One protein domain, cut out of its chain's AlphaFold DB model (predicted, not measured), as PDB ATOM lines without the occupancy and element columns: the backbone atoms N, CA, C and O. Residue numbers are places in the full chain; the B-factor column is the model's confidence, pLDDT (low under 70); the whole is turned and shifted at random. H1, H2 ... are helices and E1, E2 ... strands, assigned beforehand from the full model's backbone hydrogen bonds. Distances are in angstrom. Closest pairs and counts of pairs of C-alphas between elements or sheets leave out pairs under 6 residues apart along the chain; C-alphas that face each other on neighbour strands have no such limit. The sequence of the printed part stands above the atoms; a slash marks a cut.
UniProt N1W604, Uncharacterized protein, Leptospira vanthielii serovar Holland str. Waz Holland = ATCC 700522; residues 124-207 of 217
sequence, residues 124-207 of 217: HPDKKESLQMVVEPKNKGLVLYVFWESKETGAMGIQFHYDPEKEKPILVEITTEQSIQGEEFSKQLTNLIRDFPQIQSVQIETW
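This is residues 124 to 207 of the 217 residues of an uncharacterized protein of Leptospira vanthielii serovar Holland str. Waz Holland = ATCC 700522 (UniProt N1W604). A single twisted sheet of five strands makes the body, a wall with one helix, H1, set at the E5 edge, where it only grazes the sheet. Residues 181 to 188, of which 183 to 188 belong to H1, stick out from the rest. The printed part has 84 residues, with E1, E2, E3, E4, H1 and E5 following along the chain; the mixed sheet has the order E1, E2, E3, E4, E5, and the class is mixed, helices and strands. The whole is only just compact, close to loose, with a radius of gyration of the C-alphas of 13.8 A and spans of 38 by 30 by 24 A.

E2, residues 141 to 150, is the longest strand at 29.3 A. E1 is residues 131 to 138, 22.6 A, and begins at C-alpha 131 (-11.840, 39.617, -24.678). E3 is residues 154 to 162, 25.9 A, and E4 residues 170 to 176, 19.6 A. E5, residues 199 to 206, 20.8 A, ends at C-alpha 206 (-13.658, 23.538, -14.481). H1 is residues 183 to 195, 18.2 A.

E1 to E4 form a meander, each strand the antiparallel neighbour and hairpin partner of the one before. N 134 and O 145 are 2.9 A apart, N 146 and O 158 2.7 A, and N 159 and O 173 2.8 A, each within hydrogen-bond range. E4 and E5 are parallel at 14 degrees, with N 174 and O 203 at 2.8 A. E4, H1 and E5 form a strand-helix-strand unit, two parallel neighbour strands with a helix between, and its crossover is right-handed. H1 is on the sheet but only grazes it with residues 189 to 193; the closest C-alphas of H1 and E5, Ile 193 and Ile 199, are 6.1 A apart. In H1 every O i to N i+4 pair is within hydrogen-bond range. E1 and E5, the edge strands, are apart.

The C-alphas farthest apart, those of Asp 126 and Glu 167, are 39.6 A apart. The printed part has no cut, and no link is long. Mean pLDDT of the printed part is 74.1, with 23 residues under 70, among them 124 to 137 and 149 to 154.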
ATOM      1  N   HIS A 124     -10.746  45.523 -25.831       49.09
ATOM      2  CA  HIS A 124     -11.409  46.790 -25.521       49.09
ATOM      3  C   HIS A 124     -10.491  47.641 -24.619       49.09
ATOM      4  O   HIS A 124     -10.299  47.275 -23.460       49.09
ATOM      5  N   PRO A 125      -9.960  48.790 -25.081       47.34
ATOM      6  CA  PRO A 125      -8.904  49.522 -24.367       47.34
ATOM      7  C   PRO A 125      -9.348  50.084 -23.005       47.34
ATOM      8  O   PRO A 125      -8.555  50.153 -22.070       47.34
ATOM      9  N   ASP A 126     -10.632  50.431 -22.869       50.09
ATOM     10  CA  ASP A 126     -11.175  51.076 -21.664       50.09
ATOM     11  C   ASP A 126     -11.798  50.120 -20.629       50.09
ATOM     12  O   ASP A 126     -12.257  50.561 -19.571       50.09
ATOM     13  N   LYS A 127     -11.846  48.810 -20.901       51.72
ATOM     14  CA  LYS A 127     -12.385  47.818 -19.958       51.72
ATOM     15  C   LYS A 127     -11.264  46.909 -19.473       51.72
ATOM     16  O   LYS A 127     -10.476  46.414 -20.263       51.72
ATOM     17  N   LYS A 128     -11.239  46.610 -18.169       50.97
ATOM     18  CA  LYS A 128     -10.341  45.601 -17.560       50.97
ATOM     19  C   LYS A 128     -10.619  44.159 -18.025       50.97
ATOM     20  O   LYS A 128     -10.092  43.223 -17.440       50.97
ATOM     21  N   GLU A 129     -11.474  43.990 -19.022       53.09
ATOM     22  CA  GLU A 129     -11.931  42.714 -19.547       53.09
ATOM     23  C   GLU A 129     -11.323  42.577 -20.939       53.09
ATOM     24  O   GLU A 129     -11.827  43.132 -21.918       53.09
ATOM     25  N   SER A 130     -10.184  41.894 -21.016       56.19
ATOM     26  CA  SER A 130      -9.589  41.516 -22.291       56.19
ATOM     27  C   SER A 130     -10.385  40.347 -22.856       56.19
ATOM     28  O   SER A 130     -10.240  39.212 -22.396       56.19
ATOM     29  N   LEU A 131     -11.249  40.636 -23.825       62.56
ATOM     30  CA  LEU A 131     -11.840  39.617 -24.678       62.56
ATOM     31  C   LEU A 131     -10.794  39.236 -25.737       62.56
ATOM     32  O   LEU A 131     -10.104  40.094 -26.272       62.56
ATOM     33  N   GLN A 132     -10.625  37.961 -26.050       63.03
ATOM     34  CA  GLN A 132      -9.837  37.546 -27.212       63.03
ATOM     35  C   GLN A 132     -10.627  36.510 -27.982       63.03
ATOM     36  O   GLN A 132     -11.213  35.617 -27.380       63.03
ATOM     37  N   MET A 133     -10.673  36.639 -29.306       66.19
ATOM     38  CA  MET A 133     -11.428  35.731 -30.155       66.19
ATOM     39  C   MET A 133     -10.496  35.104 -31.191       66.19
ATOM     40  O   MET A 133      -9.604  35.749 -31.736       66.19
ATOM     41  N   VAL A 134     -10.656  33.814 -31.439       65.00
ATOM     42  CA  VAL A 134      -9.884  33.089 -32.450       65.00
ATOM     43  C   VAL A 134     -10.861  32.221 -33.204       65.00
ATOM     44  O   VAL A 134     -11.677  31.557 -32.577       65.00
ATOM     45  N   VAL A 135     -10.804  32.223 -34.534       66.31
ATOM     46  CA  VAL A 135     -11.606  31.279 -35.309       66.31
ATOM     47  C   VAL A 135     -10.711  30.305 -36.035       66.31
ATOM     48  O   VAL A 135      -9.804  30.702 -36.759       66.31
ATOM     49  N   GLU A 136     -11.022  29.030 -35.865       65.81
ATOM     50  CA  GLU A 136     -10.352  27.926 -36.519       65.81
ATOM     51  C   GLU A 136     -11.319  27.240 -37.502       65.81
ATOM     52  O   GLU A 136     -12.376  26.746 -37.092       65.81
ATOM     53  N   PRO A 137     -11.009  27.197 -38.808       65.25
ATOM     54  CA  PRO A 137     -11.775  26.392 -39.749       65.25
ATOM     55  C   PRO A 137     -11.636  24.898 -39.455       65.25
ATOM     56  O   PRO A 137     -10.543  24.394 -39.211       65.25
ATOM     57  N   LYS A 138     -12.734  24.156 -39.594       70.69
ATOM     58  CA  LYS A 138     -12.738  22.688 -39.596       70.69
ATOM     59  C   LYS A 138     -13.199  22.181 -40.963       70.69
ATOM     60  O   LYS A 138     -13.853  22.890 -41.723       70.69
ATOM     61  N   ASN A 139     -12.928  20.907 -41.255       61.97
ATOM     62  CA  ASN A 139     -13.345  20.263 -42.512       61.97
ATOM     63  C   ASN A 139     -14.851  20.414 -42.817       61.97
ATOM     64  O   ASN A 139     -15.237  20.394 -43.981       61.97
ATOM     65  N   LYS A 140     -15.688  20.540 -41.777       70.88
ATOM     66  CA  LYS A 140     -17.147  20.694 -41.861       70.88
ATOM     67  C   LYS A 140     -17.657  21.795 -40.925       70.88
ATOM     68  O   LYS A 140     -18.512  21.545 -40.086       70.88
ATOM     69  N   GLY A 141     -17.097  23.000 -41.035       76.25
ATOM     70  CA  GLY A 141     -17.553  24.167 -40.274       76.25
ATOM     71  C   GLY A 141     -16.412  24.945 -39.629       76.25
ATOM     72  O   GLY A 141     -15.368  25.131 -40.253       76.25
ATOM     73  N   LEU A 142     -16.607  25.432 -38.403       78.38
ATOM     74  CA  LEU A 142     -15.614  26.244 -37.690       78.38
ATOM     75  C   LEU A 142     -15.718  26.088 -36.174       78.38
ATOM     76  O   LEU A 142     -16.753  25.675 -35.657       78.38
ATOM     77  N   VAL A 143     -14.659  26.467 -35.470       73.62
ATOM     78  CA  VAL A 143     -14.658  26.645 -34.018       73.62
ATOM     79  C   VAL A 143     -14.275  28.081 -33.706       73.62
ATOM     80  O   VAL A 143     -13.200  28.533 -34.089       73.62
ATOM     81  N   LEU A 144     -15.158  28.812 -33.029       76.00
ATOM     82  CA  LEU A 144     -14.852  30.130 -32.480       76.00
ATOM     83  C   LEU A 144     -14.456  29.974 -31.010       76.00
ATOM     84  O   LEU A 144     -15.284  29.609 -30.181       76.00
ATOM     85  N   TYR A 145     -13.216  30.301 -30.690       72.25
ATOM     86  CA  TYR A 145     -12.702  30.408 -29.335       72.25
ATOM     87  C   TYR A 145     -12.871  31.841 -28.837       72.25
ATOM     88  O   TYR A 145     -12.569  32.793 -29.554       72.25
ATOM     89  N   VAL A 146     -13.339  31.993 -27.607       75.12
ATOM     90  CA  VAL A 146     -13.535  33.266 -26.919       75.12
ATOM     91  C   VAL A 146     -12.906  33.157 -25.544       75.12
ATOM     92  O   VAL A 146     -13.310  32.324 -24.742       75.12
ATOM     93  N   PHE A 147     -11.931  34.002 -25.253       71.19
ATOM     94  CA  PHE A 147     -11.241  34.040 -23.974       71.19
ATOM     95  C   PHE A 147     -11.592  35.325 -23.243       71.19
ATOM     96  O   PHE A 147     -11.612  36.400 -23.841       71.19
ATOM     97  N   TRP A 148     -11.873  35.207 -21.952       70.94
ATOM     98  CA  TRP A 148     -12.218  36.320 -21.081       70.94
ATOM     99  C   TRP A 148     -11.679  36.040 -19.678       70.94
ATOM    100  O   TRP A 148     -11.936  34.989 -19.107       70.94
ATOM    101  N   GLU A 149     -10.942  36.984 -19.102       63.53
ATOM    102  CA  GLU A 149     -10.620  36.995 -17.675       63.53
ATOM    103  C   GLU A 149     -11.585  37.890 -16.882       63.53
ATOM    104  O   GLU A 149     -11.743  39.078 -17.178       63.53
ATOM    105  N   SER A 150     -12.226  37.324 -15.856       64.31
ATOM    106  CA  SER A 150     -13.072  38.070 -14.919       64.31
ATOM    107  C   SER A 150     -12.599  37.866 -13.480       64.31
ATOM    108  O   SER A 150     -11.976  36.862 -13.138       64.31
ATOM    109  N   LYS A 151     -12.934  38.809 -12.593       65.31
ATOM    110  CA  LYS A 151     -12.600  38.691 -11.163       65.31
ATOM    111  C   LYS A 151     -13.360  37.574 -10.445       65.31
ATOM    112  O   LYS A 151     -12.915  37.141  -9.389       65.31
ATOM    113  N   GLU A 152     -14.518  37.181 -10.967       65.25
ATOM    114  CA  GLU A 152     -15.450  36.259 -10.305       65.25
ATOM    115  C   GLU A 152     -15.219  34.809 -10.730       65.25
ATOM    116  O   GLU A 152     -15.395  33.899  -9.929       65.25
ATOM    117  N   THR A 153     -14.809  34.595 -11.981       64.38
ATOM    118  CA  THR A 153     -14.636  33.258 -12.574       64.38
ATOM    119  C   THR A 153     -13.173  32.879 -12.791       64.38
ATOM    120  O   THR A 153     -12.892  31.744 -13.174       64.38
ATOM    121  N   GLY A 154     -12.250  33.822 -12.576       69.31
ATOM    122  CA  GLY A 154     -10.887  33.722 -13.091       69.31
ATOM    123  C   GLY A 154     -10.887  33.772 -14.615       69.31
ATOM    124  O   GLY A 154     -11.819  34.309 -15.237       69.31
ATOM    125  N   ALA A 155      -9.856  33.204 -15.231       71.75
ATOM    126  CA  ALA A 155      -9.838  33.101 -16.680       71.75
ATOM    127  C   ALA A 155     -10.857  32.054 -17.184       71.75
ATOM    128  O   ALA A 155     -11.119  31.021 -16.562       71.75
ATOM    129  N   MET A 156     -11.500  32.381 -18.303       74.25
ATOM    130  CA  MET A 156     -12.581  31.625 -18.922       74.25
ATOM    131  C   MET A 156     -12.320  31.502 -20.423       74.25
ATOM    132  O   MET A 156     -11.955  32.472 -21.087       74.25
ATOM    133  N   GLY A 157     -12.537  30.307 -20.958       76.50
ATOM    134  CA  GLY A 157     -12.586  30.022 -22.387       76.50
ATOM    135  C   GLY A 157     -13.983  29.554 -22.780       76.50
ATOM    136  O   GLY A 157     -14.603  28.777 -22.063       76.50
ATOM    137  N   ILE A 158     -14.492  30.015 -23.913       80.62
ATOM    138  CA  ILE A 158     -15.742  29.557 -24.515       80.62
ATOM    139  C   ILE A 158     -15.434  29.138 -25.947       80.62
ATOM    140  O   ILE A 158     -14.844  29.904 -26.700       80.62
ATOM    141  N   GLN A 159     -15.840  27.938 -26.331       81.31
ATOM    142  CA  GLN A 159     -15.669  27.406 -27.676       81.31
ATOM    143  C   GLN A 159     -17.041  27.205 -28.302       81.31
ATOM    144  O   GLN A 159     -17.896  26.531 -27.729       81.31
ATOM    145  N   PHE A 160     -17.254  27.783 -29.476       82.94
ATOM    146  CA  PHE A 160     -18.451  27.593 -30.281       82.94
ATOM    147  C   PHE A 160     -18.090  26.727 -31.478       82.94
ATOM    148  O   PHE A 160     -17.529  27.211 -32.460       82.94
ATOM    149  N   HIS A 161     -18.426  25.448 -31.393       82.00
ATOM    150  CA  HIS A 161     -18.294  24.504 -32.491       82.00
ATOM    151  C   HIS A 161     -19.512  24.643 -33.398       82.00
ATOM    152  O   HIS A 161     -20.636  24.382 -32.971       82.00
ATOM    153  N   TYR A 162     -19.290  25.063 -34.638       82.94
ATOM    154  CA  TYR A 162     -20.318  25.191 -35.660       82.94
ATOM    155  C   TYR A 162     -20.137  24.120 -36.731       82.94
ATOM    156  O   TYR A 162     -19.090  24.054 -37.372       82.94
ATOM    157  N   ASP A 163     -21.177  23.322 -36.946       84.19
ATOM    158  CA  ASP A 163     -21.252  22.284 -37.972       84.19
ATOM    159  C   ASP A 163     -22.559  22.450 -38.770       84.19
ATOM    160  O   ASP A 163     -23.626  22.046 -38.294       84.19
ATOM    161  N   PRO A 164     -22.513  23.062 -39.969       81.50
ATOM    162  CA  PRO A 164     -23.703  23.392 -40.752       81.50
ATOM    163  C   PRO A 164     -24.471  22.167 -41.262       81.50
ATOM    164  O   PRO A 164     -25.605  22.315 -41.712       81.50
ATOM    165  N   GLU A 165     -23.880  20.968 -41.229       84.62
ATOM    166  CA  GLU A 165     -24.545  19.743 -41.686       84.62
ATOM    167  C   GLU A 165     -25.513  19.172 -40.632       84.62
ATOM    168  O   GLU A 165     -26.313  18.287 -40.945       84.62
ATOM    169  N   LYS A 166     -25.469  19.669 -39.387       82.00
ATOM    170  CA  LYS A 166     -26.330  19.214 -38.286       82.00
ATOM    171  C   LYS A 166     -27.598  20.057 -38.157       82.00
ATOM    172  O   LYS A 166     -27.583  21.270 -38.324       82.00
ATOM    173  N   GLU A 167     -28.696  19.412 -37.751       81.31
ATOM    174  CA  GLU A 167     -29.986  20.073 -37.480       81.31
ATOM    175  C   GLU A 167     -29.879  21.134 -36.370       81.31
ATOM    176  O   GLU A 167     -30.472  22.208 -36.462       81.31
ATOM    177  N   LYS A 168     -29.078  20.845 -35.337       85.19
ATOM    178  CA  LYS A 168     -28.652  21.810 -34.317       85.19
ATOM    179  C   LYS A 168     -27.148  22.034 -34.471       85.19
ATOM    180  O   LYS A 168     -26.373  21.219 -33.973       85.19
ATOM    181  N   PRO A 169     -26.737  23.070 -35.214       84.19
ATOM    182  CA  PRO A 169     -25.372  23.170 -35.705       84.19
ATOM    183  C   PRO A 169     -24.371  23.687 -34.670       84.19
ATOM    184  O   PRO A 169     -23.182  23.671 -34.958       84.19
ATOM    185  N   ILE A 170     -24.812  24.168 -33.501       82.88
ATOM    186  CA  ILE A 170     -23.930  24.828 -32.530       82.88
ATOM    187  C   ILE A 170     -23.747  23.962 -31.285       82.88
ATOM    188  O   ILE A 170     -24.719  23.606 -30.623       82.88
ATOM    189  N   LEU A 171     -22.501  23.697 -30.909       85.31
ATOM    190  CA  LEU A 171     -22.128  23.129 -29.618       85.31
ATOM    191  C   LEU A 171     -21.234  24.122 -28.875       85.31
ATOM    192  O   LEU A 171     -20.296  24.666 -29.452       85.31
ATOM    193  N   VAL A 172     -21.556  24.388 -27.610       83.81
ATOM    194  CA  VAL A 172     -20.832  25.366 -26.788       83.81
ATOM    195  C   VAL A 172     -20.074  24.642 -25.685       83.81
ATOM    196  O   VAL A 172     -20.662  23.855 -24.946       83.81
ATOM    197  N   GLU A 173     -18.787  24.925 -25.535       83.12
ATOM    198  CA  GLU A 173     -17.956  24.406 -24.447       83.12
ATOM    199  C   GLU A 173     -17.408  25.578 -23.644       83.12
ATOM    200  O   GLU A 173     -16.740  26.449 -24.188       83.12
ATOM    201  N   ILE A 174     -17.719  25.626 -22.354       82.00
ATOM    202  CA  ILE A 174     -17.276  26.667 -21.432       82.00
ATOM    203  C   ILE A 174     -16.262  26.036 -20.490       82.00
ATOM    204  O   ILE A 174     -16.556  25.054 -19.813       82.00
ATOM    205  N   THR A 175     -15.076  26.615 -20.417       79.19
ATOM    206  CA  THR A 175     -14.003  26.167 -19.538       79.19
ATOM    207  C   THR A 175     -13.593  27.305 -18.613       79.19
ATOM    208  O   THR A 175     -13.397  28.425 -19.071       79.19
ATOM    209  N   THR A 176     -13.508  27.048 -17.311       76.50
ATOM    210  CA  THR A 176     -13.378  28.101 -16.283       76.50
ATOM    211  C   THR A 176     -12.349  27.725 -15.234       76.50
ATOM    212  O   THR A 176     -12.289  26.566 -14.839       76.50
ATOM    213  N   GLU A 177     -11.557  28.683 -14.758       69.44
ATOM    214  CA  GLU A 177     -10.566  28.441 -13.702       69.44
ATOM    215  C   GLU A 177     -11.210  28.039 -12.378       69.44
ATOM    216  O   GLU A 177     -10.781  27.097 -11.712       69.44
ATOM    217  N   GLN A 178     -12.266  28.754 -12.004       72.19
ATOM    218  CA  GLN A 178     -13.008  28.507 -10.779       72.19
ATOM    219  C   GLN A 178     -14.315  27.794 -11.098       72.19
ATOM    220  O   GLN A 178     -14.970  28.080 -12.100       72.19
ATOM    221  N   SER A 179     -14.718  26.859 -10.233       75.06
ATOM    222  CA  SER A 179     -15.981  26.148 -10.416       75.06
ATOM    223  C   SER A 179     -17.145  27.130 -10.362       75.06
ATOM    224  O   SER A 179     -17.427  27.718  -9.318       75.06
ATOM    225  N   ILE A 180     -17.838  27.286 -11.488       71.88
ATOM    226  CA  ILE A 180     -19.046  28.097 -11.548       71.88
ATOM    227  C   ILE A 180     -20.213  27.249 -11.046       71.88
ATOM    228  O   ILE A 180     -20.699  26.349 -11.732       71.88
ATOM    229  N   GLN A 181     -20.670  27.544  -9.831       67.50
ATOM    230  CA  GLN A 181     -21.862  26.942  -9.242       67.50
ATOM    231  C   GLN A 181     -22.820  28.045  -8.802       67.50
ATOM    232  O   GLN A 181     -22.438  28.962  -8.080       67.50
ATOM    233  N   GLY A 182     -24.078  27.961  -9.233       70.88
ATOM    234  CA  GLY A 182     -25.109  28.909  -8.824       70.88
ATOM    235  C   GLY A 182     -26.367  28.814  -9.677       70.88
ATOM    236  O   GLY A 182     -26.293  28.668 -10.897       70.88
ATOM    237  N   GLU A 183     -27.530  28.932  -9.032       74.62
ATOM    238  CA  GLU A 183     -28.833  28.899  -9.710       74.62
ATOM    239  C   GLU A 183     -28.960  29.995 -10.776       74.62
ATOM    240  O   GLU A 183     -29.542  29.767 -11.836       74.62
ATOM    241  N   GLU A 184     -28.369  31.166 -10.528       77.69
ATOM    242  CA  GLU A 184     -28.416  32.299 -11.453       77.69
ATOM    243  C   GLU A 184     -27.668  32.001 -12.761       77.69
ATOM    244  O   GLU A 184     -28.200  32.238 -13.844       77.69
ATOM    245  N   PHE A 185     -26.487  31.383 -12.687       76.81
ATOM    246  CA  PHE A 185     -25.732  30.984 -13.875       76.81
ATOM    247  C   PHE A 185     -26.470  29.902 -14.677       76.81
ATOM    248  O   PHE A 185     -26.615  30.008 -15.895       76.81
ATOM    249  N   SER A 186     -27.030  28.894 -13.998       76.62
ATOM    250  CA  SER A 186     -27.848  27.864 -14.654       76.62
ATOM    251  C   SER A 186     -29.084  28.454 -15.344       76.62
ATOM    252  O   SER A 186     -29.464  28.022 -16.436       76.62
ATOM    253  N   LYS A 187     -29.703  29.472 -14.739       79.25
ATOM    254  CA  LYS A 187     -30.845  30.187 -15.316       79.25
ATOM    255  C   LYS A 187     -30.445  30.999 -16.545       79.25
ATOM    256  O   LYS A 187     -31.152  30.948 -17.552       79.25
ATOM    257  N   GLN A 188     -29.314  31.702 -16.496       81.56
ATOM    258  CA  GLN A 188     -28.768  32.428 -17.646       81.56
ATOM    259  C   GLN A 188     -28.454  31.482 -18.808       81.56
ATOM    260  O   GLN A 188     -28.853  31.751 -19.939       81.56
ATOM    261  N   LEU A 189     -27.856  30.323 -18.522       80.00
ATOM    262  CA  LEU A 189     -27.578  29.301 -19.528       80.00
ATOM    263  C   LEU A 189     -28.855  28.720 -20.150       80.00
ATOM    264  O   LEU A 189     -28.945  28.536 -21.361       80.00
ATOM    265  N   THR A 190     -29.874  28.466 -19.329       80.50
ATOM    266  CA  THR A 190     -31.168  27.968 -19.813       80.50
ATOM    267  C   THR A 190     -31.858  28.996 -20.710       80.50
ATOM    268  O   THR A 190     -32.419  28.637 -21.746       80.50
ATOM    269  N   ASN A 191     -31.795  30.280 -20.342       78.75
ATOM    270  CA  ASN A 191     -32.304  31.363 -21.180       78.75
ATOM    271  C   ASN A 191     -31.546  31.443 -22.511       78.75
ATOM    272  O   ASN A 191     -32.189  31.561 -23.547       78.75
ATOM    273  N   LEU A 192     -30.217  31.289 -22.502       79.69
ATOM    274  CA  LEU A 192     -29.408  31.262 -23.723       79.69
ATOM    275  C   LEU A 192     -29.868  30.152 -24.681       79.69
ATOM    276  O   LEU A 192     -30.123  30.417 -25.850       79.69
ATOM    277  N   ILE A 193     -30.036  28.922 -24.192       81.56
ATOM    278  CA  ILE A 193     -30.479  27.791 -25.029       81.56
ATOM    279  C   ILE A 193     -31.897  28.023 -25.573       81.56
ATOM    280  O   ILE A 193     -32.192  27.665 -26.713       81.56
ATOM    281  N   ARG A 194     -32.785  28.630 -24.776       79.88
ATOM    282  CA  ARG A 194     -34.140  28.984 -25.222       79.88
ATOM    283  C   ARG A 194     -34.108  30.025 -26.340       79.88
ATOM    284  O   ARG A 194     -34.859  29.898 -27.304       79.88
ATOM    285  N   ASP A 195     -33.279  31.050 -26.187       84.06
ATOM    286  CA  ASP A 195     -33.225  32.181 -27.110       84.06
ATOM    287  C   ASP A 195     -32.460  31.817 -28.405       84.06
ATOM    288  O   ASP A 195     -32.727  32.393 -29.459       84.06
ATOM    289  N   PHE A 196     -31.592  30.796 -28.353       82.56
ATOM    290  CA  PHE A 196     -30.817  30.276 -29.485       82.56
ATOM    291  C   PHE A 196     -31.049  28.769 -29.697       82.56
ATOM    292  O   PHE A 196     -30.211  27.941 -29.326       82.56
ATOM    293  N   PRO A 197     -32.159  28.371 -30.349       82.44
ATOM    294  CA  PRO A 197     -32.520  26.961 -30.525       82.44
ATOM    295  C   PRO A 197     -31.559  26.175 -31.434       82.44
ATOM    296  O   PRO A 197     -31.639  24.946 -31.482       82.44
ATOM    297  N   GLN A 198     -30.652  26.859 -32.147       79.81
ATOM    298  CA  GLN A 198     -29.586  26.227 -32.936       79.81
ATOM    299  C   GLN A 198     -28.513  25.572 -32.050       79.81
ATOM    300  O   GLN A 198     -27.734  24.753 -32.542       79.81
ATOM    301  N   ILE A 199     -28.471  25.922 -30.757       83.88
ATOM    302  CA  ILE A 199     -27.582  25.310 -29.772       83.88
ATOM    303  C   ILE A 199     -28.077  23.893 -29.464       83.88
ATOM    304  O   ILE A 199     -29.173  23.676 -28.943       83.88
ATOM    305  N   GLN A 200     -27.242  22.911 -29.786       84.56
ATOM    306  CA  GLN A 200     -27.454  21.506 -29.475       84.56
ATOM    307  C   GLN A 200     -27.249  21.236 -27.987       84.56
ATOM    308  O   GLN A 200     -28.100  20.616 -27.347       84.56
ATOM    309  N   SER A 201     -26.113  21.676 -27.450       82.75
ATOM    310  CA  SER A 201     -25.731  21.460 -26.060       82.75
ATOM    311  C   SER A 201     -24.722  22.505 -25.599       82.75
ATOM    312  O   SER A 201     -24.014  23.114 -26.407       82.75
ATOM    313  N   VAL A 202     -24.673  22.694 -24.279       84.06
ATOM    314  CA  VAL A 202     -23.617  23.455 -23.617       84.06
ATOM    315  C   VAL A 202     -22.940  22.559 -22.592       84.06
ATOM    316  O   VAL A 202     -23.615  21.954 -21.757       84.06
ATOM    317  N   GLN A 203     -21.621  22.451 -22.678       84.94
ATOM    318  CA  GLN A 203     -20.786  21.701 -21.747       84.94
ATOM    319  C   GLN A 203     -19.976  22.683 -20.916       84.94
ATOM    320  O   GLN A 203     -19.494  23.683 -21.440       84.94
ATOM    321  N   ILE A 204     -19.861  22.422 -19.617       82.88
ATOM    322  CA  ILE A 204     -19.109  23.272 -18.698       82.88
ATOM    323  C   ILE A 204     -18.086  22.405 -17.990       82.88
ATOM    324  O   ILE A 204     -18.440  21.399 -17.372       82.88
ATOM    325  N   GLU A 205     -16.835  22.832 -18.052       79.62
ATOM    326  CA  GLU A 205     -15.719  22.185 -17.388       79.62
ATOM    327  C   GLU A 205     -14.971  23.203 -16.521       79.62
ATOM    328  O   GLU A 205     -14.759  24.361 -16.893       79.62
ATOM    329  N   THR A 206     -14.584  22.777 -15.323       77.38
ATOM    330  CA  THR A 206     -13.658  23.538 -14.481       77.38
ATOM    331  C   THR A 206     -12.248  23.064 -14.790       77.38
ATOM    332  O   THR A 206     -12.010  21.857 -14.873       77.38
ATOM    333  N   TRP A 207     -11.317  23.998 -14.962       72.44
ATOM    334  CA  TRP A 207      -9.918  23.691 -15.187       72.44
ATOM    335  C   TRP A 207      -9.382  22.836 -14.052       72.44
ATOM    336  O   TRP A 207      -9.509  23.149 -12.869       72.44
TER     337      TRP A 207